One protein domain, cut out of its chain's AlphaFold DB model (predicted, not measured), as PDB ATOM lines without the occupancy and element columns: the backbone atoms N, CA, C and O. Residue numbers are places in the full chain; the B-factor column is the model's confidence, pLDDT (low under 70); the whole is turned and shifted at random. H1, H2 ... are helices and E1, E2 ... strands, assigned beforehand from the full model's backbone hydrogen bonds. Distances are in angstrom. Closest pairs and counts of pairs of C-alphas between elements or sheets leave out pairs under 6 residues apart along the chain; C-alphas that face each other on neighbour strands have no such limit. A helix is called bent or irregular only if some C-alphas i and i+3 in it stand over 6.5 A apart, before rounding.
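What this domain is: This is residues 198 to 398 of the 706 residues of an uncharacterized protein of Thermoplasmata archaeon (UniProt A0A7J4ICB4). A strongly twisted sheet of seven strands makes a long wall, with the kinked helix H2 slantwise over E1 and E2; at one end E2 bends towards E3 and H1, and at the other end a small three-strand sheet has H3 on it. The 201 printed residues run in the order E1 E2 E3 H1 H2 E4 E5 H3 E6 E7 E8 E9 E10, three named helices and ten named strands. The class is mixed, helices and strands, with under half of the residues in named elements. The large sheet is branched and mixed; the small one is E6 E10 E8, antiparallel. The whole is only just compact, close to loose, with a radius of gyration of the C-alphas of 19.6 A, and a rod spanning 68 by 33 by 28 A.

Where its parts are: E1, residues 198 to 205, is 22.2 A long and begins at C-alpha 198 (148.505, 177.417, 133.231). E2, residues 213 to 224, is 30.5 A long and bends by 71 degrees at residue 221. E3 is residues 240 to 242 and H1 residues 243 to 251. H2, residues 257 to 277, is 27.0 A long, has a kink of 44 degrees near residue 267 and is only just irregular: C-alphas 263 and 266 are 6.7 A apart. E4 is residues 288 to 291; E5, residues 314 to 320, is 20.0 A long. H3 is residues 332 to 340, E6 344 to 347, E7 365 to 370, E8 375 to 377, E9 382 to 385, and E10 393 to 397, ending at C-alpha 397 (165.634, 207.019, 144.679).

How they stand to each other: E1, E2 and E3 form a meander, each strand the antiparallel neighbour of the one before, with N 201 and O 217 2.8 A apart and N 223 and O 241 2.9 A. E2 has three neighbours: E1 on one side, antiparallel E5 on the other (N 216 and O 318, 2.8 A), and E3. E4 and E5 are a hairpin (N 290 and O 317, 2.8 A). E7 is parallel to E1 (N 202 and O 366, 2.9 A) and antiparallel to E9 (N 369 and O 383, 2.9 A). H2 is on this sheet at a height of 8.2 A; its closest C-alphas to E5 are Ile 265 and Ala 316, 7.4 A. H1 stands up from it, over E3. E10 pairs with E6 (N 395 and O 345, 2.9 A) and E8 (N 376 and O 396, 2.9 A). H3 stands up from that sheet, over E10, at a height of 8.8 A. Every O i to N i+4 pair is within hydrogen-bond range in H1 and H3, and 12 of 17 in H2.

The domain as a whole: The C-alphas of Phe 234 and Gly 342, the two farthest apart, are 69.0 A apart. The printed part has no cut. The links E2 to E3, E4 to E5, E5 to H3 and E6 to E7 are long. The mean pLDDT of the printed part is 92.8, and no printed residue is under 70.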
ATOM      1  N   ILE A 198     147.146 177.372 132.697       96.06
ATOM      2  CA  ILE A 198     148.505 177.417 133.231       96.06
ATOM      3  C   ILE A 198     149.124 178.724 132.744       96.06
ATOM      4  O   ILE A 198     149.085 179.026 131.549       96.06
ATOM      5  N   SER A 199     149.711 179.481 133.664       96.75
ATOM      6  CA  SER A 199     150.429 180.721 133.366       96.75
ATOM      7  C   SER A 199     151.786 180.745 134.060       96.75
ATOM      8  O   SER A 199     152.022 179.978 134.991       96.75
ATOM      9  N   LEU A 200     152.684 181.597 133.571       97.31
ATOM     10  CA  LEU A 200     154.050 181.729 134.068       97.31
ATOM     11  C   LEU A 200     154.250 183.108 134.703       97.31
ATOM     12  O   LEU A 200     153.831 184.130 134.151       97.31
ATOM     13  N   GLU A 201     154.924 183.159 135.841       97.50
ATOM     14  CA  GLU A 201     155.365 184.398 136.476       97.50
ATOM     15  C   GLU A 201     156.893 184.387 136.583       97.50
ATOM     16  O   GLU A 201     157.470 183.571 137.294       97.50
ATOM     17  N   TYR A 202     157.547 185.318 135.887       97.06
ATOM     18  CA  TYR A 202     158.997 185.499 135.914       97.06
ATOM     19  C   TYR A 202     159.356 186.638 136.862       97.06
ATOM     20  O   TYR A 202     159.121 187.806 136.551       97.06
ATOM     21  N   ILE A 203     159.911 186.318 138.024       97.50
ATOM     22  CA  ILE A 203     160.150 187.273 139.106       97.50
ATOM     23  C   ILE A 203     161.645 187.552 139.229       97.50
ATOM     24  O   ILE A 203     162.430 186.657 139.531       97.50
ATOM     25  N   PHE A 204     162.018 188.817 139.059       96.56
ATOM     26  CA  PHE A 204     163.332 189.359 139.380       96.56
ATOM     27  C   PHE A 204     163.266 190.025 140.749       96.56
ATOM     28  O   PHE A 204     162.732 191.130 140.888       96.56
ATOM     29  N   ASP A 205     163.801 189.358 141.765       95.88
ATOM     30  CA  ASP A 205     163.921 189.926 143.101       95.88
ATOM     31  C   ASP A 205     165.281 190.605 143.260       95.88
ATOM     32  O   ASP A 205     166.317 189.954 143.408       95.88
ATOM     33  N   THR A 206     165.263 191.938 143.209       94.56
ATOM     34  CA  THR A 206     166.455 192.782 143.366       94.56
ATOM     35  C   THR A 206     166.529 193.452 144.737       94.56
ATOM     36  O   THR A 206     167.391 194.300 144.967       94.56
ATOM     37  N   ARG A 207     165.646 193.086 145.680       91.88
ATOM     38  CA  ARG A 207     165.604 193.702 147.018       91.88
ATOM     39  C   ARG A 207     166.906 193.483 147.787       91.88
ATOM     40  O   ARG A 207     167.345 194.370 148.514       91.88
ATOM     41  N   THR A 208     167.538 192.327 147.595       83.25
ATOM     42  CA  THR A 208     168.897 192.028 148.054       83.25
ATOM     43  C   THR A 208     169.888 192.359 146.945       83.25
ATOM     44  O   THR A 208     170.262 191.501 146.160       83.25
ATOM     45  N   VAL A 209     170.316 193.619 146.867       75.44
ATOM     46  CA  VAL A 209     171.126 194.156 145.754       75.44
ATOM     47  C   VAL A 209     172.425 193.369 145.481       75.44
ATOM     48  O   VAL A 209     172.958 193.418 144.377       75.44
ATOM     49  N   THR A 210     172.953 192.633 146.463       77.69
ATOM     50  CA  THR A 210     174.151 191.798 146.284       77.69
ATOM     51  C   THR A 210     173.898 190.547 145.444       77.69
ATOM     52  O   THR A 210     174.771 190.169 144.676       77.69
ATOM     53  N   ASN A 211     172.722 189.923 145.584       83.50
ATOM     54  CA  ASN A 211     172.362 188.684 144.898       83.50
ATOM     55  C   ASN A 211     170.957 188.844 144.328       83.50
ATOM     56  O   ASN A 211     169.969 188.859 145.073       83.50
ATOM     57  N   ILE A 212     170.876 188.956 143.009       91.75
ATOM     58  CA  ILE A 212     169.602 189.063 142.314       91.75
ATOM     59  C   ILE A 212     169.074 187.652 142.113       91.75
ATOM     60  O   ILE A 212     169.759 186.795 141.565       91.75
ATOM     61  N   THR A 213     167.853 187.418 142.579       95.38
ATOM     62  CA  THR A 213     167.193 186.122 142.443       95.38
ATOM     63  C   THR A 213     166.222 186.155 141.270       95.38
ATOM     64  O   THR A 213     165.424 187.085 141.145       95.38
ATOM     65  N   PHE A 214     166.250 185.104 140.459       96.88
ATOM     66  CA  PHE A 214     165.227 184.792 139.472       96.88
ATOM     67  C   PHE A 214     164.320 183.679 139.992       96.88
ATOM     68  O   PHE A 214     164.799 182.667 140.510       96.88
ATOM     69  N   ILE A 215     163.010 183.854 139.856       97.31
ATOM     70  CA  ILE A 215     162.022 182.814 140.146       97.31
ATOM     71  C   ILE A 215     161.109 182.683 138.935       97.31
ATOM     72  O   ILE A 215     160.414 183.633 138.587       97.31
ATOM     73  N   ASP A 216     161.093 181.507 138.324       96.75
ATOM     74  CA  ASP A 216     160.057 181.096 137.383       96.75
ATOM     75  C   ASP A 216     158.982 180.320 138.153       96.75
ATOM     76  O   ASP A 216     159.242 179.252 138.711       96.75
ATOM     77  N   SER A 217     157.791 180.906 138.257       97.31
ATOM     78  CA  SER A 217     156.645 180.314 138.939       97.31
ATOM     79  C   SER A 217     155.602 179.877 137.917       97.31
ATOM     80  O   SER A 217     154.999 180.699 137.227       97.31
ATOM     81  N   LEU A 218     155.349 178.574 137.853       97.69
ATOM     82  CA  LEU A 218     154.226 178.008 137.119       97.69
ATOM     83  C   LEU A 218     152.993 178.089 138.017       97.69
ATOM     84  O   LEU A 218     152.967 177.487 139.092       97.69
ATOM     85  N   VAL A 219     151.967 178.803 137.561       97.25
ATOM     86  CA  VAL A 219     150.685 178.974 138.251       97.25
ATOM     87  C   VAL A 219     149.633 178.130 137.545       97.25
ATOM     88  O   VAL A 219     149.251 178.420 136.409       97.25
ATOM     89  N   LEU A 220     149.176 177.072 138.213       96.31
ATOM     90  CA  LEU A 220     148.280 176.061 137.661       96.31
ATOM     91  C   LEU A 220     146.889 176.176 138.289       96.31
ATOM     92  O   LEU A 220     146.699 175.876 139.467       96.31
ATOM     93  N   ARG A 221     145.917 176.585 137.474       95.31
ATOM     94  CA  ARG A 221     144.500 176.705 137.845       95.31
ATOM     95  C   ARG A 221     143.689 175.516 137.360       95.31
ATOM     96  O   ARG A 221     142.870 174.981 138.100       95.31
ATOM     97  N   LYS A 222     143.940 175.074 136.122       94.50
ATOM     98  CA  LYS A 222     143.282 173.912 135.506       94.50
ATOM     99  C   LYS A 222     144.274 173.071 134.723       94.50
ATOM    100  O   LYS A 222     144.974 173.589 133.852       94.50
ATOM    101  N   VAL A 223     144.297 171.769 134.986       94.38
ATOM    102  CA  VAL A 223     145.326 170.865 134.466       94.38
ATOM    103  C   VAL A 223     144.719 169.637 133.807       94.38
ATOM    104  O   VAL A 223     143.714 169.101 134.261       94.38
ATOM    105  N   ASP A 224     145.346 169.200 132.717       93.88
ATOM    106  CA  ASP A 224     144.949 167.997 131.979       93.88
ATOM    107  C   ASP A 224     145.507 166.751 132.665       93.88
ATOM    108  O   ASP A 224     146.723 166.591 132.781       93.88
ATOM    109  N   ILE A 225     144.614 165.857 133.080       93.38
ATOM    110  CA  ILE A 225     144.969 164.603 133.742       93.38
ATOM    111  C   ILE A 225     144.846 163.372 132.833       93.38
ATOM    112  O   ILE A 225     145.088 162.248 133.277       93.38
ATOM    113  N   ARG A 226     144.502 163.539 131.549       90.25
ATOM    114  CA  ARG A 226     144.308 162.412 130.615       90.25
ATOM    115  C   ARG A 226     145.560 161.547 130.474       90.25
ATOM    116  O   ARG A 226     145.452 160.326 130.389       90.25
ATOM    117  N   ASN A 227     146.740 162.163 130.531       87.19
ATOM    118  CA  ASN A 227     148.028 161.473 130.399       87.19
ATOM    119  C   ASN A 227     148.373 160.570 131.592       87.19
ATOM    120  O   ASN A 227     149.244 159.713 131.471       87.19
ATOM    121  N   TYR A 228     147.687 160.730 132.723       91.62
ATOM    122  CA  TYR A 228     147.933 159.935 133.924       91.62
ATOM    123  C   TYR A 228     147.154 158.614 133.900       91.62
ATOM    124  O   TYR A 228     147.561 157.651 134.542       91.62
ATOM    125  N   ASN A 229     146.048 158.547 133.142       89.00
ATOM    126  CA  ASN A 229     145.155 157.384 133.071       89.00
ATOM    127  C   ASN A 229     144.714 156.869 134.461       89.00
ATOM    128  O   ASN A 229     144.771 155.677 134.758       89.00
ATOM    129  N   VAL A 230     144.303 157.802 135.323       89.94
ATOM    130  CA  VAL A 230     144.025 157.555 136.751       89.94
ATOM    131  C   VAL A 230     142.542 157.486 137.104       89.94
ATOM    132  O   VAL A 230     142.194 157.147 138.233       89.94
ATOM    133  N   LEU A 231     141.656 157.824 136.166       91.94
ATOM    134  CA  LEU A 231     140.223 157.872 136.437       91.94
ATOM    135  C   LEU A 231     139.660 156.459 136.641       91.94
ATOM    136  O   LEU A 231     139.819 155.604 135.764       91.94
ATOM    137  N   PRO A 232     138.966 156.198 137.763       92.94
ATOM    138  CA  PRO A 232     138.236 154.954 137.942       92.94
ATOM    139  C   PRO A 232     137.175 154.773 136.852       92.94
ATOM    140  O   PRO A 232     136.519 155.730 136.456       92.94
ATOM    141  N   ALA A 233     136.934 153.532 136.421       92.88
ATOM    142  CA  ALA A 233     136.021 153.232 135.312       92.88
ATOM    143  C   ALA A 233     134.560 153.681 135.539       92.88
ATOM    144  O   ALA A 233     133.806 153.822 134.579       92.88
ATOM    145  N   PHE A 234     134.156 153.894 136.794       94.25
ATOM    146  CA  PHE A 234     132.825 154.387 137.153       94.25
ATOM    147  C   PHE A 234     132.697 155.920 137.073       94.25
ATOM    148  O   PHE A 234     131.598 156.439 137.257       94.25
ATOM    149  N   VAL A 235     133.788 156.643 136.794       94.81
ATOM    150  CA  VAL A 235     133.818 158.101 136.616       94.81
ATOM    151  C   VAL A 235     134.196 158.430 135.176       94.81
ATOM    152  O   VAL A 235     135.172 157.918 134.634       94.81
ATOM    153  N   THR A 236     133.435 159.320 134.548       93.19
ATOM    154  CA  THR A 236     133.682 159.784 133.175       93.19
ATOM    155  C   THR A 236     133.447 161.286 133.057       93.19
ATOM    156  O   THR A 236     132.865 161.903 133.946       93.19
ATOM    157  N   GLY A 237     133.896 161.893 131.956       88.69
ATOM    158  CA  GLY A 237     133.668 163.319 131.696       88.69
ATOM    159  C   GLY A 237     134.643 164.265 132.403       88.69
ATOM    160  O   GLY A 237     134.414 165.468 132.390       88.69
ATOM    161  N   LEU A 238     135.730 163.739 132.979       90.75
ATOM    162  CA  LEU A 238     136.847 164.532 133.490       90.75
ATOM    163  C   LEU A 238     138.061 164.343 132.582       90.75
ATOM    164  O   LEU A 238     138.528 163.227 132.381       90.75
ATOM    165  N   GLY A 239     138.559 165.435 132.013       89.75
ATOM    166  CA  GLY A 239     139.825 165.461 131.276       89.75
ATOM    167  C   GLY A 239     140.752 166.511 131.864       89.75
ATOM    168  O   GLY A 239     141.887 166.213 132.222       89.75
ATOM    169  N   ILE A 240     140.219 167.719 132.038       93.44
ATOM    170  CA  ILE A 240     140.871 168.822 132.733       93.44
ATOM    171  C   ILE A 240     140.159 169.057 134.060       93.44
ATOM    172  O   ILE A 240     138.934 169.169 134.089       93.44
ATOM    173  N   ILE A 241     140.931 169.130 135.142       94.50
ATOM    174  CA  ILE A 241     140.434 169.348 136.503       94.50
ATOM    175  C   ILE A 241     141.032 170.630 137.089       94.50
ATOM    176  O   ILE A 241     142.139 171.012 136.694       94.50
ATOM    177  N   PRO A 242     140.323 171.315 137.998       95.25
ATOM    178  CA  PRO A 242     140.848 172.493 138.664       95.25
ATOM    179  C   PRO A 242     141.860 172.123 139.768       95.25
ATOM    180  O   PRO A 242     142.070 170.939 140.057       95.25
ATOM    181  N   ALA A 243     142.499 173.127 140.370       94.38
ATOM    182  CA  ALA A 243     143.515 172.971 141.415       94.38
ATOM    183  C   ALA A 243     143.045 172.089 142.588       94.38
ATOM    184  O   ALA A 243     143.758 171.160 142.981       94.38
ATOM    185  N   ASP A 244     141.821 172.302 143.075       94.50
ATOM    186  CA  ASP A 244     141.212 171.468 144.116       94.50
ATOM    187  C   ASP A 244     141.067 170.010 143.687       94.50
ATOM    188  O   ASP A 244     141.360 169.084 144.445       94.50
ATOM    189  N   GLY A 245     140.691 169.791 142.427       94.44
ATOM    190  CA  GLY A 245     140.624 168.463 141.833       94.44
ATOM    191  C   GLY A 245     141.970 167.749 141.869       94.44
ATOM    192  O   GLY A 245     142.030 166.564 142.194       94.44
ATOM    193  N   LEU A 246     143.060 168.458 141.565       94.38
ATOM    194  CA  LEU A 246     144.399 167.876 141.602       94.38
ATOM    195  C   LEU A 246     144.762 167.414 143.021       94.38
ATOM    196  O   LEU A 246     145.227 166.288 143.201       94.38
ATOM    197  N   ARG A 247     144.502 168.257 144.027       93.94
ATOM    198  CA  ARG A 247     144.751 167.929 145.439       93.94
ATOM    199  C   ARG A 247     143.898 166.749 145.893       93.94
ATOM    200  O   ARG A 247     144.447 165.815 146.473       93.94
ATOM    201  N   LEU A 248     142.609 166.733 145.545       94.19
ATOM    202  CA  LEU A 248     141.702 165.615 145.817       94.19
ATOM    203  C   LEU A 248     142.230 164.305 145.216       94.19
ATOM    204  O   LEU A 248     142.227 163.273 145.888       94.19
ATOM    205  N   PHE A 249     142.700 164.325 143.967       94.25
ATOM    206  CA  PHE A 249     143.223 163.131 143.300       94.25
ATOM    207  C   PHE A 249     144.518 162.634 143.949       94.25
ATOM    208  O   PHE A 249     144.679 161.425 144.136       94.25
ATOM    209  N   ILE A 250     145.422 163.545 144.313       92.81
ATOM    210  CA  ILE A 250     146.683 163.196 144.974       92.81
ATOM    211  C   ILE A 250     146.435 162.652 146.386       92.81
ATOM    212  O   ILE A 250     147.017 161.632 146.752       92.81
ATOM    213  N   GLU A 251     145.539 163.266 147.163       91.38
ATOM    214  CA  GLU A 251     145.185 162.785 148.506       91.38
ATOM    215  C   GLU A 251     144.533 161.398 148.465       91.38
ATOM    216  O   GLU A 251     144.815 160.544 149.304       91.38
ATOM    217  N   ASN A 252     143.726 161.130 147.436       90.88
ATOM    218  CA  ASN A 252     143.139 159.813 147.194       90.88
ATOM    219  C   ASN A 252     144.117 158.813 146.542       90.88
ATOM    220  O   ASN A 252     143.713 157.711 146.172       90.88
ATOM    221  N   GLY A 253     145.396 159.170 146.386       90.50
ATOM    222  CA  GLY A 253     146.438 158.275 145.881       90.50
ATOM    223  C   GLY A 253     146.274 157.872 144.415       90.50
ATOM    224  O   GLY A 253     146.833 156.858 144.000       90.50
ATOM    225  N   LEU A 254     145.517 158.641 143.626       92.12
ATOM    226  CA  LEU A 254     145.330 158.379 142.197       92.12
ATOM    227  C   LEU A 254     146.617 158.640 141.405       92.12
ATOM    228  O   LEU A 254     146.935 157.901 140.478       92.12
ATOM    229  N   PHE A 255     147.387 159.650 141.805       93.12
ATOM    230  CA  PHE A 255     148.779 159.871 141.409       93.12
ATOM    231  C   PHE A 255     149.502 160.662 142.509       93.12
ATOM    232  O   PHE A 255     148.883 161.081 143.482       93.12
ATOM    233  N   SER A 256     150.818 160.841 142.390       93.44
ATOM    234  CA  SER A 256     151.628 161.578 143.368       93.44
ATOM    235  C   SER A 256     152.063 162.950 142.850       93.44
ATOM    236  O   SER A 256     152.093 163.186 141.641       93.44
ATOM    237  N   TRP A 257     152.488 163.830 143.761       94.00
ATOM    238  CA  TRP A 257     153.164 165.084 143.404       94.00
ATOM    239  C   TRP A 257     154.406 164.854 142.530       94.00
ATOM    240  O   TRP A 257     154.643 165.633 141.613       94.00
ATOM    241  N   ASP A 258     155.151 163.766 142.747       94.81
ATOM    242  CA  ASP A 258     156.304 163.405 141.909       94.81
ATOM    243  C   ASP A 258     155.869 163.037 140.486       94.81
ATOM    244  O   ASP A 258     156.431 163.521 139.509       94.81
ATOM    245  N   ALA A 259     154.815 162.224 140.347       94.81
ATOM    246  CA  ALA A 259     154.265 161.897 139.036       94.81
ATOM    247  C   ALA A 259     153.729 163.149 138.328       94.81
ATOM    248  O   ALA A 259     153.840 163.258 137.108       94.81
ATOM    249  N   PHE A 260     153.158 164.088 139.085       95.69
ATOM    250  CA  PHE A 260     152.688 165.365 138.565       95.69
ATOM    251  C   PHE A 260     153.839 166.266 138.094       95.69
ATOM    252  O   PHE A 260     153.773 166.862 137.015       95.69
ATOM    253  N   PHE A 261     154.928 166.307 138.862       95.94
ATOM    254  CA  PHE A 261     156.152 167.002 138.488       95.94
ATOM    255  C   PHE A 261     156.714 166.462 137.166       95.94
ATOM    256  O   PHE A 261     156.841 167.218 136.206       95.94
ATOM    257  N   GLU A 262     156.960 165.155 137.078       95.44
ATOM    258  CA  GLU A 262     157.587 164.521 135.909       95.44
ATOM    259  C   GLU A 262     156.744 164.634 134.629       95.44
ATOM    260  O   GLU A 262     157.281 164.828 133.540       95.44
ATOM    261  N   ASN A 263     155.415 164.520 134.736       94.50
ATOM    262  CA  ASN A 263     154.535 164.445 133.563       94.50
ATOM    263  C   ASN A 263     153.922 165.789 133.144       94.50
ATOM    264  O   ASN A 263     153.350 165.877 132.056       94.50
ATOM    265  N   THR A 264     153.973 166.828 133.982       94.81
ATOM    266  CA  THR A 264     153.380 168.138 133.658       94.81
ATOM    267  C   THR A 264     154.329 169.297 133.898       94.81
ATOM    268  O   THR A 264     154.506 170.101 132.990       94.81
ATOM    269  N   ILE A 265     154.973 169.381 135.061       96.38
ATOM    270  CA  ILE A 265     155.829 170.531 135.386       96.38
ATOM    271  C   ILE A 265     157.145 170.481 134.602       96.38
ATOM    272  O   ILE A 265     157.485 171.434 133.901       96.38
ATOM    273  N   TYR A 266     157.866 169.362 134.676       95.81
ATOM    274  CA  TYR A 266     159.181 169.211 134.060       95.81
ATOM    275  C   TYR A 266     159.165 169.397 132.530       95.81
ATOM    276  O   TYR A 266     160.020 170.113 132.017       95.81
ATOM    277  N   PRO A 267     158.177 168.882 131.764       95.56
ATOM    278  CA  PRO A 267     158.091 169.159 130.329       95.56
ATOM    279  C   PRO A 267     157.897 170.644 129.984       95.56
ATOM    280  O   PRO A 267     158.411 171.096 128.961       95.56
ATOM    281  N   ILE A 268     157.164 171.400 130.812       95.75
ATOM    282  CA  ILE A 268     156.974 172.848 130.616       95.75
ATOM    283  C   ILE A 268     158.293 173.581 130.869       95.75
ATOM    284  O   ILE A 268     158.688 174.420 130.059       95.75
ATOM    285  N   GLU A 269     159.002 173.230 131.941       95.19
ATOM    286  CA  GLU A 269     160.327 173.778 132.256       95.19
ATOM    287  C   GLU A 269     161.328 173.491 131.123       95.19
ATOM    288  O   GLU A 269     161.907 174.418 130.563       95.19
ATOM    289  N   GLN A 270     161.421 172.243 130.655       94.19
ATOM    290  CA  GLN A 270     162.316 171.852 129.556       94.19
ATOM    291  C   GLN A 270     162.047 172.605 128.245       94.19
ATOM    292  O   GLN A 270     162.952 172.785 127.427       94.19
ATOM    293  N   GLN A 271     160.805 173.035 128.015       94.19
ATOM    294  CA  GLN A 271     160.446 173.846 126.855       94.19
ATOM    295  C   GLN A 271     160.771 175.334 127.059       94.19
ATOM    296  O   GLN A 271     161.163 176.012 126.108       94.19
ATOM    297  N   THR A 272     160.563 175.857 128.266       94.88
ATOM    298  CA  THR A 272     160.613 177.297 128.558       94.88
ATOM    299  C   THR A 272     162.013 177.771 128.928       94.88
ATOM    300  O   THR A 272     162.432 178.808 128.413       94.88
ATOM    301  N   THR A 273     162.781 177.001 129.701       95.38
ATOM    302  CA  THR A 273     164.145 177.357 130.123       95.38
ATOM    303  C   THR A 273     165.054 177.695 128.938       95.38
ATOM    304  O   THR A 273     165.589 178.803 128.916       95.38
ATOM    305  N   PRO A 274     165.152 176.882 127.863       94.69
ATOM    306  CA  PRO A 274     165.985 177.243 126.717       94.69
ATOM    307  C   PRO A 274     165.528 178.528 126.013       94.69
ATOM    308  O   PRO A 274     166.346 179.231 125.422       94.69
ATOM    309  N   LEU A 275     164.230 178.850 126.041       95.00
ATOM    310  CA  LEU A 275     163.719 180.098 125.467       95.00
ATOM    311  C   LEU A 275     164.117 181.303 126.321       95.00
ATOM    312  O   LEU A 275     164.444 182.342 125.756       95.00
ATOM    313  N   LEU A 276     164.127 181.158 127.649       95.06
ATOM    314  CA  LEU A 276     164.608 182.177 128.582       95.06
ATOM    315  C   LEU A 276     166.111 182.415 128.410       95.06
ATOM    316  O   LEU A 276     166.524 183.559 128.220       95.06
ATOM    317  N   GLU A 277     166.914 181.352 128.399       94.88
ATOM    318  CA  GLU A 277     168.376 181.431 128.275       94.88
ATOM    319  C   GLU A 277     168.814 182.053 126.940       94.88
ATOM    320  O   GLU A 277     169.737 182.864 126.900       94.88
ATOM    321  N   ASN A 278     168.118 181.728 125.842       93.81
ATOM    322  CA  ASN A 278     168.405 182.253 124.498       93.81
ATOM    323  C   ASN A 278     167.662 183.561 124.161       93.81
ATOM    324  O   ASN A 278     167.753 184.051 123.031       93.81
ATOM    325  N   SER A 279     166.905 184.118 125.111       93.00
ATOM    326  CA  SER A 279     166.244 185.419 124.976       93.00
ATOM    327  C   SER A 279     167.266 186.567 125.035       93.00
ATOM    328  O   SER A 279     168.478 186.347 125.014       93.00
ATOM    329  N   SER A 280     166.810 187.816 125.183       92.88
ATOM    330  CA  SER A 280     167.715 188.925 125.544       92.88
ATOM    331  C   SER A 280     168.507 188.698 126.838       92.88
ATOM    332  O   SER A 280     169.450 189.442 127.088       92.88
ATOM    333  N   PHE A 281     168.122 187.711 127.652       94.25
ATOM    334  CA  PHE A 281     168.764 187.395 128.925       94.25
ATOM    335  C   PHE A 281     170.143 186.776 128.773       94.25
ATOM    336  O   PHE A 281     171.031 187.093 129.564       94.25
ATOM    337  N   GLN A 282     170.317 185.962 127.726       92.25
ATOM    338  CA  GLN A 282     171.598 185.442 127.258       92.25
ATOM    339  C   GLN A 282     172.497 184.884 128.381       92.25
ATOM    340  O   GLN A 282     173.688 185.189 128.456       92.25
ATOM    341  N   GLN A 283     171.922 184.063 129.258       93.31
ATOM    342  CA  GLN A 283     172.625 183.414 130.364       93.31
ATOM    343  C   GLN A 283     172.030 182.041 130.646       93.31
ATOM    344  O   GLN A 283     170.865 181.811 130.341       93.31
ATOM    345  N   ASN A 284     172.829 181.154 131.235       93.94
ATOM    346  CA  ASN A 284     172.358 179.838 131.659       93.94
ATOM    347  C   ASN A 284     171.723 179.940 133.045       93.94
ATOM    348  O   ASN A 284     172.282 180.616 133.907       93.94
ATOM    349  N   LEU A 285     170.623 179.228 133.266       94.50
ATOM    350  CA  LEU A 285     169.900 179.236 134.533       94.50
ATOM    351  C   LEU A 285     170.163 177.947 135.319       94.50
ATOM    352  O   LEU A 285     169.956 176.836 134.833       94.50
ATOM    353  N   SER A 286     170.596 178.087 136.571       94.31
ATOM    354  CA  SER A 286     170.754 176.984 137.519       94.31
ATOM    355  C   SER A 286     169.511 176.867 138.402       94.31
ATOM    356  O   SER A 286     169.502 177.209 139.584       94.31
ATOM    357  N   LEU A 287     168.425 176.387 137.798       95.25
ATOM    358  CA  LEU A 287     167.115 176.340 138.439       95.25
ATOM    359  C   LEU A 287     167.018 175.230 139.494       95.25
ATOM    360  O   LEU A 287     167.211 174.046 139.221       95.25
ATOM    361  N   SER A 288     166.644 175.620 140.711       96.44
ATOM    362  CA  SER A 288     166.280 174.717 141.803       96.44
ATOM    363  C   SER A 288     164.762 174.652 141.961       96.44
ATOM    364  O   SER A 288     164.095 175.675 142.108       96.44
ATOM    365  N   PHE A 289     164.206 173.442 141.913       96.88
ATOM    366  CA  PHE A 289     162.766 173.224 142.014       96.88
ATOM    367  C   PHE A 289     162.277 173.201 143.467       96.88
ATOM    368  O   PHE A 289     162.906 172.610 144.346       96.88
ATOM    369  N   SER A 290     161.100 173.779 143.699       96.06
ATOM    370  CA  SER A 290     160.323 173.603 144.922       96.06
ATOM    371  C   SER A 290     158.828 173.772 144.653       96.06
ATOM    372  O   SER A 290     158.414 174.597 143.838       96.06
ATOM    373  N   TRP A 291     158.006 173.017 145.377       94.44
ATOM    374  CA  TRP A 291     156.580 173.303 145.476       94.44
ATOM    375  C   TRP A 291     156.351 174.480 146.420       94.44
ATOM    376  O   TRP A 291     156.960 174.546 147.489       94.44
ATOM    377  N   ASP A 292     155.429 175.368 146.066       93.06
ATOM    378  CA  ASP A 292     154.879 176.300 147.040       93.06
ATOM    379  C   ASP A 292     154.028 175.524 148.055       93.06
ATOM    380  O   ASP A 292     153.010 174.912 147.720       93.06
ATOM    381  N   THR A 293     154.466 175.510 149.311       87.56
ATOM    382  CA  THR A 293     153.845 174.694 150.355       87.56
ATOM    383  C   THR A 293     152.445 175.173 150.724       87.56
ATOM    384  O   THR A 293     151.626 174.346 151.118       87.56
ATOM    385  N   GLU A 294     152.154 176.469 150.579       87.25
ATOM    386  CA  GLU A 294     150.846 177.039 150.932       87.25
ATOM    387  C   GLU A 294     149.750 176.617 149.944       87.25
ATOM    388  O   GLU A 294     148.595 176.441 150.336       87.25
ATOM    389  N   SER A 295     150.117 176.365 148.685       85.81
ATOM    390  CA  SER A 295     149.196 175.903 147.643       85.81
ATOM    391  C   SER A 295     149.218 174.385 147.401       85.81
ATOM    392  O   SER A 295     148.400 173.890 146.622       85.81
ATOM    393  N   SER A 296     150.104 173.621 148.051       83.94
ATOM    394  CA  SER A 296     150.257 172.173 147.814       83.94
ATOM    395  C   SER A 296     150.197 171.330 149.095       83.94
ATOM    396  O   SER A 296     149.152 170.788 149.440       83.94
ATOM    397  N   THR A 297     151.320 171.189 149.796       71.69
ATOM    398  CA  THR A 297     151.542 170.182 150.849       71.69
ATOM    399  C   THR A 297     151.080 170.604 152.242       71.69
ATOM    400  O   THR A 297     150.877 169.740 153.091       71.69
ATOM    401  N   ASN A 298     150.905 171.903 152.489       76.44
ATOM    402  CA  ASN A 298     150.465 172.456 153.771       76.44
ATOM    403  C   ASN A 298     149.316 173.461 153.589       76.44
ATOM    404  O   ASN A 298     149.217 174.457 154.308       76.44
ATOM    405  N   CYS A 299     148.463 173.217 152.592       76.88
ATOM    406  CA  CYS A 299     147.293 174.042 152.346       76.88
ATOM    407  C   CYS A 299     146.285 173.865 153.492       76.88
ATOM    408  O   CYS A 299     145.864 172.748 153.788       76.88
ATOM    409  N   SER A 300     145.891 174.961 154.150       72.50
ATOM    410  CA  SER A 300     144.959 174.919 155.288       72.50
ATOM    411  C   SER A 300     143.552 174.445 154.912       72.50
ATOM    412  O   SER A 300     142.815 173.966 155.770       72.50
ATOM    413  N   THR A 301     143.186 174.598 153.639       73.38
ATOM    414  CA  THR A 301     141.911 174.195 153.036       73.38
ATOM    415  C   THR A 301     142.232 173.560 151.681       73.38
ATOM    416  O   THR A 301     142.238 174.270 150.679       73.38
ATOM    417  N   PRO A 302     142.604 172.267 151.643       80.06
ATOM    418  CA  PRO A 302     143.132 171.647 150.431       80.06
ATOM    419  C   PRO A 302     142.097 171.548 149.306       80.06
ATOM    420  O   PRO A 302     142.490 171.575 148.152       80.06
ATOM    421  N   TYR A 303     140.808 171.420 149.611       89.12
ATOM    422  CA  TYR A 303     139.714 171.542 148.643       89.12
ATOM    423  C   TYR A 303     138.368 171.630 149.367       89.12
ATOM    424  O   TYR A 303     138.268 171.257 150.544       89.12
ATOM    425  N   ASP A 304     137.326 172.060 148.652       90.00
ATOM    426  CA  ASP A 304     135.932 171.991 149.101       90.00
ATOM    427  C   ASP A 304     135.091 171.091 148.174       90.00
ATOM    428  O   ASP A 304     134.824 171.416 147.023       90.00
ATOM    429  N   ILE A 305     134.606 169.954 148.687       89.44
ATOM    430  CA  ILE A 305     133.850 168.954 147.906       89.44
ATOM    431  C   ILE A 305     132.472 169.434 147.418       89.44
ATOM    432  O   ILE A 305     131.824 168.722 146.647       89.44
ATOM    433  N   VAL A 306     131.997 170.591 147.890       89.12
ATOM    434  CA  VAL A 306     130.801 171.269 147.360       89.12
ATOM    435  C   VAL A 306     131.137 172.547 146.584       89.12
ATOM    436  O   VAL A 306     130.219 173.218 146.108       89.12
ATOM    437  N   HIS A 307     132.425 172.890 146.489       92.44
ATOM    438  CA  HIS A 307     132.945 174.050 145.774       92.44
ATOM    439  C   HIS A 307     134.331 173.771 145.170       92.44
ATOM    440  O   HIS A 307     135.312 174.421 145.509       92.44
ATOM    441  N   MET A 308     134.413 172.783 144.279       93.69
ATOM    442  CA  MET A 308     135.671 172.363 143.659       93.69
ATOM    443  C   MET A 308     136.091 173.378 142.593       93.69
ATOM    444  O   MET A 308     135.618 173.309 141.450       93.69
ATOM    445  N   ASP A 309     136.976 174.306 142.948       92.25
ATOM    446  CA  ASP A 309     137.399 175.419 142.096       92.25
ATOM    447  C   ASP A 309     138.926 175.481 141.879       92.25
ATOM    448  O   ASP A 309     139.680 174.546 142.179       92.25
ATOM    449  N   ASP A 310     139.371 176.541 141.203       91.81
ATOM    450  CA  ASP A 310     140.765 176.778 140.850       91.81
ATOM    451  C   ASP A 310     141.544 177.615 141.880       91.81
ATOM    452  O   ASP A 310     142.672 178.025 141.584       91.81
ATOM    453  N   GLU A 311     140.986 177.857 143.071       89.25
ATOM    454  CA  GLU A 311     141.565 178.705 144.109       89.25
ATOM    455  C   GLU A 311     141.792 177.959 145.445       89.25
ATOM    456  O   GLU A 311     140.888 177.359 146.007       89.25
ATOM    457  N   PRO A 312     142.994 178.048 146.047       90.25
ATOM    458  CA  PRO A 312     144.171 178.721 145.514       90.25
ATOM    459  C   PRO A 312     144.751 177.958 144.316       90.25
ATOM    460  O   PRO A 312     144.726 176.728 144.288       90.25
ATOM    461  N   ALA A 313     145.342 178.660 143.353       93.56
ATOM    462  CA  ALA A 313     146.093 178.010 142.277       93.56
ATOM    463  C   ALA A 313     147.324 177.262 142.827       93.56
ATOM    464  O   ALA A 313     147.963 177.715 143.777       93.56
ATOM    465  N   ILE A 314     147.693 176.136 142.213       95.38
ATOM    466  CA  ILE A 314     148.902 175.381 142.578       95.38
ATOM    467  C   ILE A 314     150.124 176.080 141.990       95.38
ATOM    468  O   ILE A 314     150.108 176.449 140.815       95.38
ATOM    469  N   ARG A 315     151.188 176.241 142.783       95.81
ATOM    470  CA  ARG A 315     152.423 176.901 142.343       95.81
ATOM    471  C   ARG A 315     153.638 175.976 142.404       95.81
ATOM    472  O   ARG A 315     153.951 175.392 143.442       95.81
ATOM    473  N   ALA A 316     154.336 175.876 141.278       97.06
ATOM    474  CA  ALA A 316     155.633 175.218 141.139       97.06
ATOM    475  C   ALA A 316     156.698 176.284 140.866       97.06
ATOM    476  O   ALA A 316     156.569 177.036 139.907       97.06
ATOM    477  N   ASN A 317     157.735 176.351 141.699       97.31
ATOM    478  CA  ASN A 317     158.747 177.401 141.637       97.31
ATOM    479  C   ASN A 317     160.109 176.830 141.244       97.31
ATOM    480  O   ASN A 317     160.606 175.893 141.871       97.31
ATOM    481  N   PHE A 318     160.739 177.468 140.268       97.62
ATOM    482  CA  PHE A 318     162.106 177.230 139.836       97.62
ATOM    483  C   PHE A 318     162.940 178.463 140.153       97.62
ATOM    484  O   PHE A 318     162.688 179.545 139.629       97.62
ATOM    485  N   LYS A 319     163.911 178.319 141.052       97.12
ATOM    486  CA  LYS A 319     164.686 179.443 141.577       97.12
ATOM    487  C   LYS A 319     166.147 179.358 141.165       97.12
ATOM    488  O   LYS A 319     166.791 178.349 141.453       97.12
ATOM    489  N   ASP A 320     166.664 180.454 140.625       96.25
ATOM    490  CA  ASP A 320     168.093 180.738 140.523       96.25
ATOM    491  C   ASP A 320     168.434 181.908 141.458       96.25
ATOM    492  O   ASP A 320     167.784 182.953 141.437       96.25
ATOM    493  N   SER A 321     169.404 181.716 142.348       93.06
ATOM    494  CA  SER A 321     169.789 182.722 143.343       93.06
ATOM    495  C   SER A 321     170.852 183.709 142.863       93.06
ATOM    496  O   SER A 321     171.185 184.614 143.628       93.06
ATOM    497  N   ASP A 322     171.420 183.499 141.675       91.31
ATOM    498  CA  ASP A 322     172.530 184.297 141.163       91.31
ATOM    499  C   ASP A 322     172.396 184.512 139.653       91.31
ATOM    500  O   ASP A 322     172.872 183.719 138.843       91.31
ATOM    501  N   ILE A 323     171.714 185.597 139.282       94.31
ATOM    502  CA  ILE A 323     171.507 185.976 137.882       94.31
ATOM    503  C   ILE A 323     172.122 187.332 137.534       94.31
ATOM    504  O   ILE A 323     172.107 188.279 138.323       94.31
ATOM    505  N   ASP A 324     172.576 187.460 136.286       93.00
ATOM    506  CA  ASP A 324     173.096 188.714 135.732       93.00
ATOM    507  C   ASP A 324     171.955 189.526 135.100       93.00
ATOM    508  O   ASP A 324     171.720 189.496 133.885       93.00
ATOM    509  N   LEU A 325     171.184 190.223 135.938       95.00
ATOM    510  CA  LEU A 325     170.216 191.215 135.470       95.00
ATOM    511  C   LEU A 325     170.947 192.514 135.121       95.00
ATOM    512  O   LEU A 325     171.586 193.133 135.977       95.00
ATOM    513  N   ARG A 326     170.772 192.977 133.881       94.31
ATOM    514  CA  ARG A 326     171.355 194.223 133.382       94.31
ATOM    515  C   ARG A 326     170.286 195.236 133.014       94.31
ATOM    516  O   ARG A 326     169.300 194.905 132.354       94.31
ATOM    517  N   ILE A 327     170.527 196.482 133.405       94.88
ATOM    518  CA  ILE A 327     169.686 197.638 133.091       94.88
ATOM    519  C   ILE A 327     170.594 198.718 132.507       94.88
ATOM    520  O   ILE A 327     171.589 199.068 133.126       94.88
ATOM    521  N   CYS A 328     170.284 199.239 131.321       94.00
ATOM    522  CA  CYS A 328     171.134 200.149 130.549       94.00
ATOM    523  C   CYS A 328     172.561 199.604 130.330       94.00
ATOM    524  O   CYS A 328     173.532 200.338 130.502       94.00
ATOM    525  N   GLU A 329     172.668 198.321 129.958       91.31
ATOM    526  CA  GLU A 329     173.927 197.596 129.675       91.31
ATOM    527  C   GLU A 329     174.891 197.431 130.868       91.31
ATOM    528  O   GLU A 329     175.996 196.923 130.696       91.31
ATOM    529  N   MET A 330     174.468 197.782 132.084       93.38
ATOM    530  CA  MET A 330     175.254 197.622 133.313       93.38
ATOM    531  C   MET A 330     174.563 196.671 134.301       93.38
ATOM    532  O   MET A 330     173.333 196.555 134.260       93.38
ATOM    533  N   PRO A 331     175.314 196.014 135.206       94.19
ATOM    534  CA  PRO A 331     174.731 195.207 136.276       94.19
ATOM    535  C   PRO A 331     173.709 196.014 137.085       94.19
ATOM    536  O   PRO A 331     173.948 197.184 137.398       94.19
ATOM    537  N   ALA A 332     172.576 195.411 137.455       94.94
ATOM    538  CA  ALA A 332     171.508 196.146 138.137       94.94
ATOM    539  C   ALA A 332     171.972 196.756 139.474       94.94
ATOM    540  O   ALA A 332     171.537 197.850 139.822       94.94
ATOM    541  N   ARG A 333     172.927 196.127 140.178       94.62
ATOM    542  CA  ARG A 333     173.579 196.711 141.365       94.62
ATOM    543  C   ARG A 333     174.256 198.048 141.059       94.62
ATOM    544  O   ARG A 333     174.037 199.015 141.789       94.62
ATOM    545  N   ALA A 334     175.036 198.119 139.980       94.88
ATOM    546  CA  ALA A 334     175.673 199.359 139.543       94.88
ATOM    547  C   ALA A 334     174.635 200.416 139.157       94.88
ATOM    548  O   ALA A 334     174.718 201.559 139.604       94.88
ATOM    549  N   PHE A 335     173.624 200.010 138.383       96.00
ATOM    550  CA  PHE A 335     172.528 200.885 137.979       96.00
ATOM    551  C   PHE A 335     171.835 201.505 139.199       96.00
ATOM    552  O   PHE A 335     171.762 202.724 139.322       96.00
ATOM    553  N   PHE A 336     171.394 200.679 140.149       95.88
ATOM    554  CA  PHE A 336     170.727 201.123 141.372       95.88
ATOM    555  C   PHE A 336     171.616 202.001 142.256       95.88
ATOM    556  O   PHE A 336     171.141 203.014 142.773       95.88
ATOM    557  N   GLY A 337     172.905 201.677 142.394       95.25
ATOM    558  CA  GLY A 337     173.841 202.516 143.142       95.25
ATOM    559  C   GLY A 337     174.071 203.880 142.492       95.25
ATOM    560  O   GLY A 337     174.133 204.883 143.197       95.25
ATOM    561  N   LEU A 338     174.085 203.962 141.158       95.56
ATOM    562  CA  LEU A 338     174.120 205.243 140.448       95.56
ATOM    563  C   LEU A 338     172.836 206.054 140.658       95.56
ATOM    564  O   LEU A 338     172.922 207.260 140.896       95.56
ATOM    565  N   ILE A 339     171.657 205.419 140.633       95.88
ATOM    566  CA  ILE A 339     170.396 206.102 140.974       95.88
ATOM    567  C   ILE A 339     170.457 206.655 142.405       95.88
ATOM    568  O   ILE A 339     170.056 207.797 142.619       95.88
ATOM    569  N   ASN A 340     171.003 205.901 143.367       95.12
ATOM    570  CA  ASN A 340     171.197 206.362 144.749       95.12
ATOM    571  C   ASN A 340     172.224 207.498 144.856       95.12
ATOM    572  O   ASN A 340     172.022 208.424 145.633       95.12
ATOM    573  N   ALA A 341     173.273 207.486 144.034       94.19
ATOM    574  CA  ALA A 341     174.277 208.548 143.979       94.19
ATOM    575  C   ALA A 341     173.771 209.860 143.339       94.19
ATOM    576  O   ALA A 341     174.491 210.857 143.339       94.19
ATOM    577  N   GLY A 342     172.539 209.885 142.814       92.94
ATOM    578  CA  GLY A 342     171.915 211.079 142.230       92.94
ATOM    579  C   GLY A 342     171.664 211.011 140.726       92.94
ATOM    580  O   GLY A 342     171.304 212.028 140.134       92.94
ATOM    581  N   ALA A 343     171.847 209.852 140.089       93.38
ATOM    582  CA  ALA A 343     171.521 209.694 138.678       93.38
ATOM    583  C   ALA A 343     170.006 209.646 138.449       93.38
ATOM    584  O   ALA A 343     169.258 209.045 139.221       93.38
ATOM    585  N   ASN A 344     169.571 210.201 137.321       92.12
ATOM    586  CA  ASN A 344     168.220 210.015 136.801       92.12
ATOM    587  C   ASN A 344     168.282 209.140 135.553       92.12
ATOM    588  O   ASN A 344     169.071 209.419 134.651       92.12
ATOM    589  N   ALA A 345     167.435 208.118 135.474       95.44
ATOM    590  CA  ALA A 345     167.380 207.242 134.311       95.44
ATOM    591  C   ALA A 345     165.947 207.043 133.833       95.44
ATOM    592  O   ALA A 345     165.034 206.841 134.633       95.44
ATOM    593  N   THR A 346     165.757 207.068 132.516       95.25
ATOM    594  CA  THR A 346     164.488 206.714 131.875       95.25
ATOM    595  C   THR A 346     164.726 205.536 130.954       95.25
ATOM    596  O   THR A 346     165.512 205.638 130.010       95.25
ATOM    597  N   ILE A 347     164.046 204.429 131.231       95.06
ATOM    598  CA  ILE A 347     164.257 203.162 130.539       95.06
ATOM    599  C   ILE A 347     163.090 202.808 129.621       95.06
ATOM    600  O   ILE A 347     161.972 203.313 129.739       95.06
ATOM    601  N   SER A 348     163.378 201.898 128.710       93.44
ATOM    602  CA  SER A 348     162.460 201.220 127.812       93.44
ATOM    603  C   SER A 348     162.781 199.723 127.803       93.44
ATOM    604  O   SER A 348     163.774 199.285 128.381       93.44
ATOM    605  N   ALA A 349     161.994 198.925 127.085       90.50
ATOM    606  CA  ALA A 349     162.251 197.491 126.954       90.50
ATOM    607  C   ALA A 349     163.558 197.139 126.215       90.50
ATOM    608  O   ALA A 349     163.889 195.962 126.112       90.50
ATOM    609  N   GLU A 350     164.268 198.105 125.623       91.25
ATOM    610  CA  GLU A 350     165.629 197.918 125.074       91.25
ATOM    611  C   GLU A 350     166.693 197.881 126.153       91.25
ATOM    612  O   GLU A 350     167.734 197.262 125.969       91.25
ATOM    613  N   ASP A 351     166.408 198.521 127.278       93.81
ATOM    614  CA  ASP A 351     167.407 198.810 128.283       93.81
ATOM    615  C   ASP A 351     167.501 197.697 129.334       93.81
ATOM    616  O   ASP A 351     168.472 197.660 130.074       93.81
ATOM    617  N   VAL A 352     166.533 196.782 129.408       94.56
ATOM    618  CA  VAL A 352     166.562 195.629 130.321       94.56
ATOM    619  C   VAL A 352     166.894 194.377 129.521       94.56
ATOM    620  O   VAL A 352     166.249 194.111 128.505       94.56
ATOM    621  N   ASN A 353     167.850 193.571 129.982       94.81
ATOM    622  CA  ASN A 353     168.219 192.323 129.309       94.81
ATOM    623  C   ASN A 353     167.169 191.207 129.477       94.81
ATOM    624  O   ASN A 353     167.501 190.037 129.428       94.81
ATOM    625  N   PHE A 354     165.881 191.507 129.632       93.25
ATOM    626  CA  PHE A 354     164.839 190.487 129.746       93.25
ATOM    627  C   PHE A 354     163.516 190.944 129.126       93.25
ATOM    628  O   PHE A 354     163.124 192.106 129.232       93.25
ATOM    629  N   GLY A 355     162.801 190.011 128.490       86.69
ATOM    630  CA  GLY A 355     161.481 190.250 127.898       86.69
ATOM    631  C   GLY A 355     161.431 190.220 126.368       86.69
ATOM    632  O   GLY A 355     160.340 190.167 125.806       86.69
ATOM    633  N   ARG A 356     162.574 190.208 125.668       88.69
ATOM    634  CA  ARG A 356     162.624 190.058 124.199       88.69
ATOM    635  C   ARG A 356     162.961 188.631 123.813       88.69
ATOM    636  O   ARG A 356     163.779 188.007 124.472       88.69
ATOM    637  N   GLY A 357     162.416 188.147 122.700       85.94
ATOM    638  CA  GLY A 357     162.678 186.778 122.235       85.94
ATOM    639  C   GLY A 357     161.879 185.710 122.989       85.94
ATOM    640  O   GLY A 357     162.088 184.523 122.775       85.94
ATOM    641  N   LEU A 358     160.916 186.126 123.816       90.06
ATOM    642  CA  LEU A 358     160.007 185.252 124.564       90.06
ATOM    643  C   LEU A 358     158.776 184.816 123.746       90.06
ATOM    644  O   LEU A 358     157.826 184.252 124.279       90.06
ATOM    645  N   ASP A 359     158.761 185.080 122.435       84.81
ATOM    646  CA  ASP A 359     157.623 184.797 121.553       84.81
ATOM    647  C   ASP A 359     157.317 183.307 121.380       84.81
ATOM    648  O   ASP A 359     156.193 182.963 121.014       84.81
ATOM    649  N   GLY A 360     158.306 182.442 121.624       86.19
ATOM    650  CA  GLY A 360     158.167 180.988 121.538       86.19
ATOM    651  C   GLY A 360     157.452 180.350 122.731       86.19
ATOM    652  O   GLY A 360     157.113 179.171 122.661       86.19
ATOM    653  N   ILE A 361     157.219 181.100 123.814       91.12
ATOM    654  CA  ILE A 361     156.519 180.596 124.996       91.12
ATOM    655  C   ILE A 361     155.024 180.513 124.678       91.12
ATOM    656  O   ILE A 361     154.375 181.514 124.371       91.12
ATOM    657  N   SER A 362     154.473 179.300 124.742       90.56
ATOM    658  CA  SER A 362     153.064 179.015 124.442       90.56
ATOM    659  C   SER A 362     152.099 179.378 125.572       90.56
ATOM    660  O   SER A 362     150.890 179.403 125.349       90.56
ATOM    661  N   TYR A 363     152.618 179.644 126.769       92.94
ATOM    662  CA  TYR A 363     151.832 179.966 127.956       92.94
ATOM    663  C   TYR A 363     151.734 181.484 128.158       92.94
ATOM    664  O   TYR A 363     152.700 182.204 127.879       92.94
ATOM    665  N   PRO A 364     150.598 182.006 128.655       94.50
ATOM    666  CA  PRO A 364     150.533 183.374 129.149       94.50
ATOM    667  C   PRO A 364     151.592 183.586 130.229       94.50
ATOM    668  O   PRO A 364     151.734 182.750 131.120       94.50
ATOM    669  N   TYR A 365     152.314 184.701 130.164       95.25
ATOM    670  CA  TYR A 365     153.325 185.025 131.159       95.25
ATOM    671  C   TYR A 365     153.250 186.480 131.608       95.25
ATOM    672  O   TYR A 365     152.871 187.369 130.839       95.25
ATOM    673  N   THR A 366     153.657 186.712 132.850       96.88
ATOM    674  CA  THR A 366     153.882 188.040 133.420       96.88
ATOM    675  C   THR A 366     155.288 188.099 133.988       96.88
ATOM    676  O   THR A 366     155.760 187.156 134.611       96.88
ATOM    677  N   ILE A 367     155.964 189.216 133.769       96.88
ATOM    678  CA  ILE A 367     157.296 189.487 134.283       96.88
ATOM    679  C   ILE A 367     157.163 190.518 135.394       96.88
ATOM    680  O   ILE A 367     156.448 191.508 135.236       96.88
ATOM    681  N   ILE A 368     157.832 190.269 136.513       97.38
ATOM    682  CA  ILE A 368     157.718 191.031 137.750       97.38
ATOM    683  C   ILE A 368     159.122 191.464 138.171       97.38
ATOM    684  O   ILE A 368     159.968 190.624 138.459       97.38
ATOM    685  N   LEU A 369     159.372 192.768 138.247       96.50
ATOM    686  CA  LEU A 369     160.606 193.328 138.801       96.50
ATOM    687  C   LEU A 369     160.310 193.902 140.182       96.50
ATOM    688  O   LEU A 369     159.605 194.906 140.297       96.50
ATOM    689  N   GLN A 370     160.850 193.274 141.223       96.94
ATOM    690  CA  GLN A 370     160.783 193.770 142.595       96.94
ATOM    691  C   GLN A 370     162.035 194.592 142.887       96.94
ATOM    692  O   GLN A 370     163.144 194.061 142.853       96.94
ATOM    693  N   LEU A 371     161.852 195.883 143.159       95.38
ATOM    694  CA  LEU A 371     162.928 196.858 143.341       95.38
ATOM    695  C   LEU A 371     163.397 196.943 144.804       95.38
ATOM    696  O   LEU A 371     162.623 196.620 145.713       95.38
ATOM    697  N   PRO A 372     164.629 197.432 145.060       93.94
ATOM    698  CA  PRO A 372     165.074 197.789 146.404       93.94
ATOM    699  C   PRO A 372     164.127 198.798 147.059       93.94
ATOM    700  O   PRO A 372     163.549 199.649 146.387       93.94
ATOM    701  N   THR A 373     164.000 198.756 148.386       91.06
ATOM    702  CA  THR A 373     162.998 199.536 149.142       91.06
ATOM    703  C   THR A 373     163.059 201.046 148.923       91.06
ATOM    704  O   THR A 373     162.067 201.741 149.127       91.06
ATOM    705  N   ASN A 374     164.224 201.569 148.553       92.50
ATOM    706  CA  ASN A 374     164.469 202.993 148.375       92.50
ATOM    707  C   ASN A 374     164.392 203.458 146.911       92.50
ATOM    708  O   ASN A 374     164.485 204.664 146.676       92.50
ATOM    709  N   ILE A 375     164.235 202.528 145.962       94.88
ATOM    710  CA  ILE A 375     164.185 202.778 144.520       94.88
ATOM    711  C   ILE A 375     162.768 202.529 144.019       94.88
ATOM    712  O   ILE A 375     162.096 201.584 144.427       94.88
ATOM    713  N   SER A 376     162.314 203.372 143.099       94.94
ATOM    714  CA  SER A 376     161.029 203.186 142.439       94.94
ATOM    715  C   SER A 376     161.119 203.461 140.945       94.94
ATOM    716  O   SER A 376     161.918 204.293 140.511       94.94
ATOM    717  N   LEU A 377     160.279 202.770 140.178       95.38
ATOM    718  CA  LEU A 377     160.027 203.028 138.764       95.38
ATOM    719  C   LEU A 377     158.634 203.651 138.655       95.38
ATOM    720  O   LEU A 377     157.652 203.023 139.048       95.38
ATOM    721  N   ASP A 378     158.558 204.911 138.223       93.62
ATOM    722  CA  ASP A 378     157.320 205.709 138.208       93.62
ATOM    723  C   ASP A 378     156.552 205.692 139.553       93.62
ATOM    724  O   ASP A 378     155.321 205.687 139.608       93.62
ATOM    725  N   GLY A 379     157.292 205.678 140.669       92.31
ATOM    726  CA  GLY A 379     156.736 205.665 142.026       92.31
ATOM    727  C   GLY A 379     156.286 204.291 142.536       92.31
ATOM    728  O   GLY A 379     155.745 204.210 143.637       92.31
ATOM    729  N   GLN A 380     156.513 203.212 141.780       94.06
ATOM    730  CA  GLN A 380     156.181 201.840 142.179       94.06
ATOM    731  C   GLN A 380     157.435 201.038 142.560       94.06
ATOM    732  O   GLN A 380     158.476 201.153 141.916       94.06
ATOM    733  N   SER A 381     157.327 200.199 143.596       93.31
ATOM    734  CA  SER A 381     158.388 199.280 144.056       93.31
ATOM    735  C   SER A 381     158.332 197.899 143.391       93.31
ATOM    736  O   SER A 381     159.218 197.067 143.578       93.31
ATOM    737  N   SER A 382     157.260 197.612 142.655       95.00
ATOM    738  CA  SER A 382     157.096 196.382 141.887       95.00
ATOM    739  C   SER A 382     156.470 196.727 140.553       95.00
ATOM    740  O   SER A 382     155.432 197.383 140.518       95.00
ATOM    741  N   TYR A 383     157.124 196.313 139.477       94.81
ATOM    742  CA  TYR A 383     156.712 196.635 138.121       94.81
ATOM    743  C   TYR A 383     156.385 195.363 137.348       94.81
ATOM    744  O   TYR A 383     157.097 194.366 137.468       94.81
ATOM    745  N   PHE A 384     155.325 195.413 136.543       95.12
ATOM    746  CA  PHE A 384     154.774 194.264 135.832       95.12
ATOM    747  C   PHE A 384     154.757 194.541 134.333       95.12
ATOM    748  O   PHE A 384     154.274 195.588 133.900       95.12
ATOM    749  N   TRP A 385     155.250 193.603 133.532       94.62
ATOM    750  CA  TRP A 385     155.181 193.692 132.074       94.62
ATOM    751  C   TRP A 385     155.047 192.310 131.444       94.62
ATOM    752  O   TRP A 385     155.194 191.289 132.108       94.62
ATOM    753  N   ASN A 386     154.700 192.260 130.164       92.19
ATOM    754  CA  ASN A 386     154.494 191.015 129.432       92.19
ATOM    755  C   ASN A 386     154.692 191.243 127.925       92.19
ATOM    756  O   ASN A 386     155.286 192.231 127.494       92.19
ATOM    757  N   LYS A 387     154.179 190.325 127.102       85.19
ATOM    758  CA  LYS A 387     154.262 190.414 125.641       85.19
ATOM    759  C   LYS A 387     153.583 191.656 125.044       85.19
ATOM    760  O   LYS A 387     154.026 192.150 124.012       85.19
ATOM    761  N   THR A 388     152.480 192.129 125.629       87.38
ATOM    762  CA  THR A 388     151.660 193.218 125.064       87.38
ATOM    763  C   THR A 388     151.942 194.573 125.703       87.38
ATOM    764  O   THR A 388     151.771 195.599 125.046       87.38
ATOM    765  N   ALA A 389     152.397 194.585 126.954       90.25
ATOM    766  CA  ALA A 389     152.806 195.775 127.684       90.25
ATOM    767  C   ALA A 389     154.300 195.681 127.998       90.25
ATOM    768  O   ALA A 389     154.724 194.789 128.721       90.25
ATOM    769  N   SER A 390     155.093 196.594 127.443       89.62
ATOM    770  CA  SER A 390     156.546 196.646 127.635       89.62
ATOM    771  C   SER A 390     156.939 197.482 128.853       89.62
ATOM    772  O   SER A 390     156.282 198.475 129.158       89.62
ATOM    773  N   ILE A 391     158.058 197.129 129.493       92.94
ATOM    774  CA  ILE A 391     158.648 197.938 130.563       92.94
ATOM    775  C   ILE A 391     159.120 199.301 130.050       92.94
ATOM    776  O   ILE A 391     159.803 199.408 129.029       92.94
ATOM    777  N   SER A 392     158.724 200.354 130.760       94.31
ATOM    778  CA  SER A 392     159.193 201.724 130.557       94.31
ATOM    779  C   SER A 392     158.885 202.577 131.783       94.31
ATOM    780  O   SER A 392     157.969 202.251 132.539       94.31
ATOM    781  N   GLY A 393     159.647 203.652 131.970       94.88
ATOM    782  CA  GLY A 393     159.427 204.600 133.061       94.88
ATOM    783  C   GLY A 393     160.711 205.282 133.511       94.88
ATOM    784  O   GLY A 393     161.789 205.045 132.954       94.88
ATOM    785  N   ALA A 394     160.596 206.135 134.524       95.88
ATOM    786  CA  ALA A 394     161.718 206.815 135.153       95.88
ATOM    787  C   ALA A 394     162.049 206.205 136.520       95.88
ATOM    788  O   ALA A 394     161.183 206.060 137.386       95.88
ATOM    789  N   PHE A 395     163.326 205.888 136.723       96.38
ATOM    790  CA  PHE A 395     163.835 205.487 138.025       96.38
ATOM    791  C   PHE A 395     164.099 206.701 138.905       96.38
ATOM    792  O   PHE A 395     164.625 207.719 138.453       96.38
ATOM    793  N   SER A 396     163.778 206.553 140.182       93.62
ATOM    794  CA  SER A 396     164.090 207.526 141.223       93.62
ATOM    795  C   SER A 396     164.502 206.815 142.507       93.62
ATOM    796  O   SER A 396     164.129 205.660 142.730       93.62
ATOM    797  N   SER A 397     165.263 207.508 143.353       94.81
ATOM    798  CA  SER A 397     165.634 207.019 144.679       94.81
ATOM    799  C   SER A 397     165.376 208.063 145.752       94.81
ATOM    800  O   SER A 397     165.588 209.258 145.560       94.81
ATOM    801  N   THR A 398     164.942 207.584 146.912       94.00
ATOM    802  CA  THR A 398     164.773 208.400 148.124       94.00
ATOM    803  C   THR A 398     166.098 208.744 148.810       94.00
ATOM    804  O   THR A 398     166.109 209.596 149.694       94.00
TER     805      THR A 398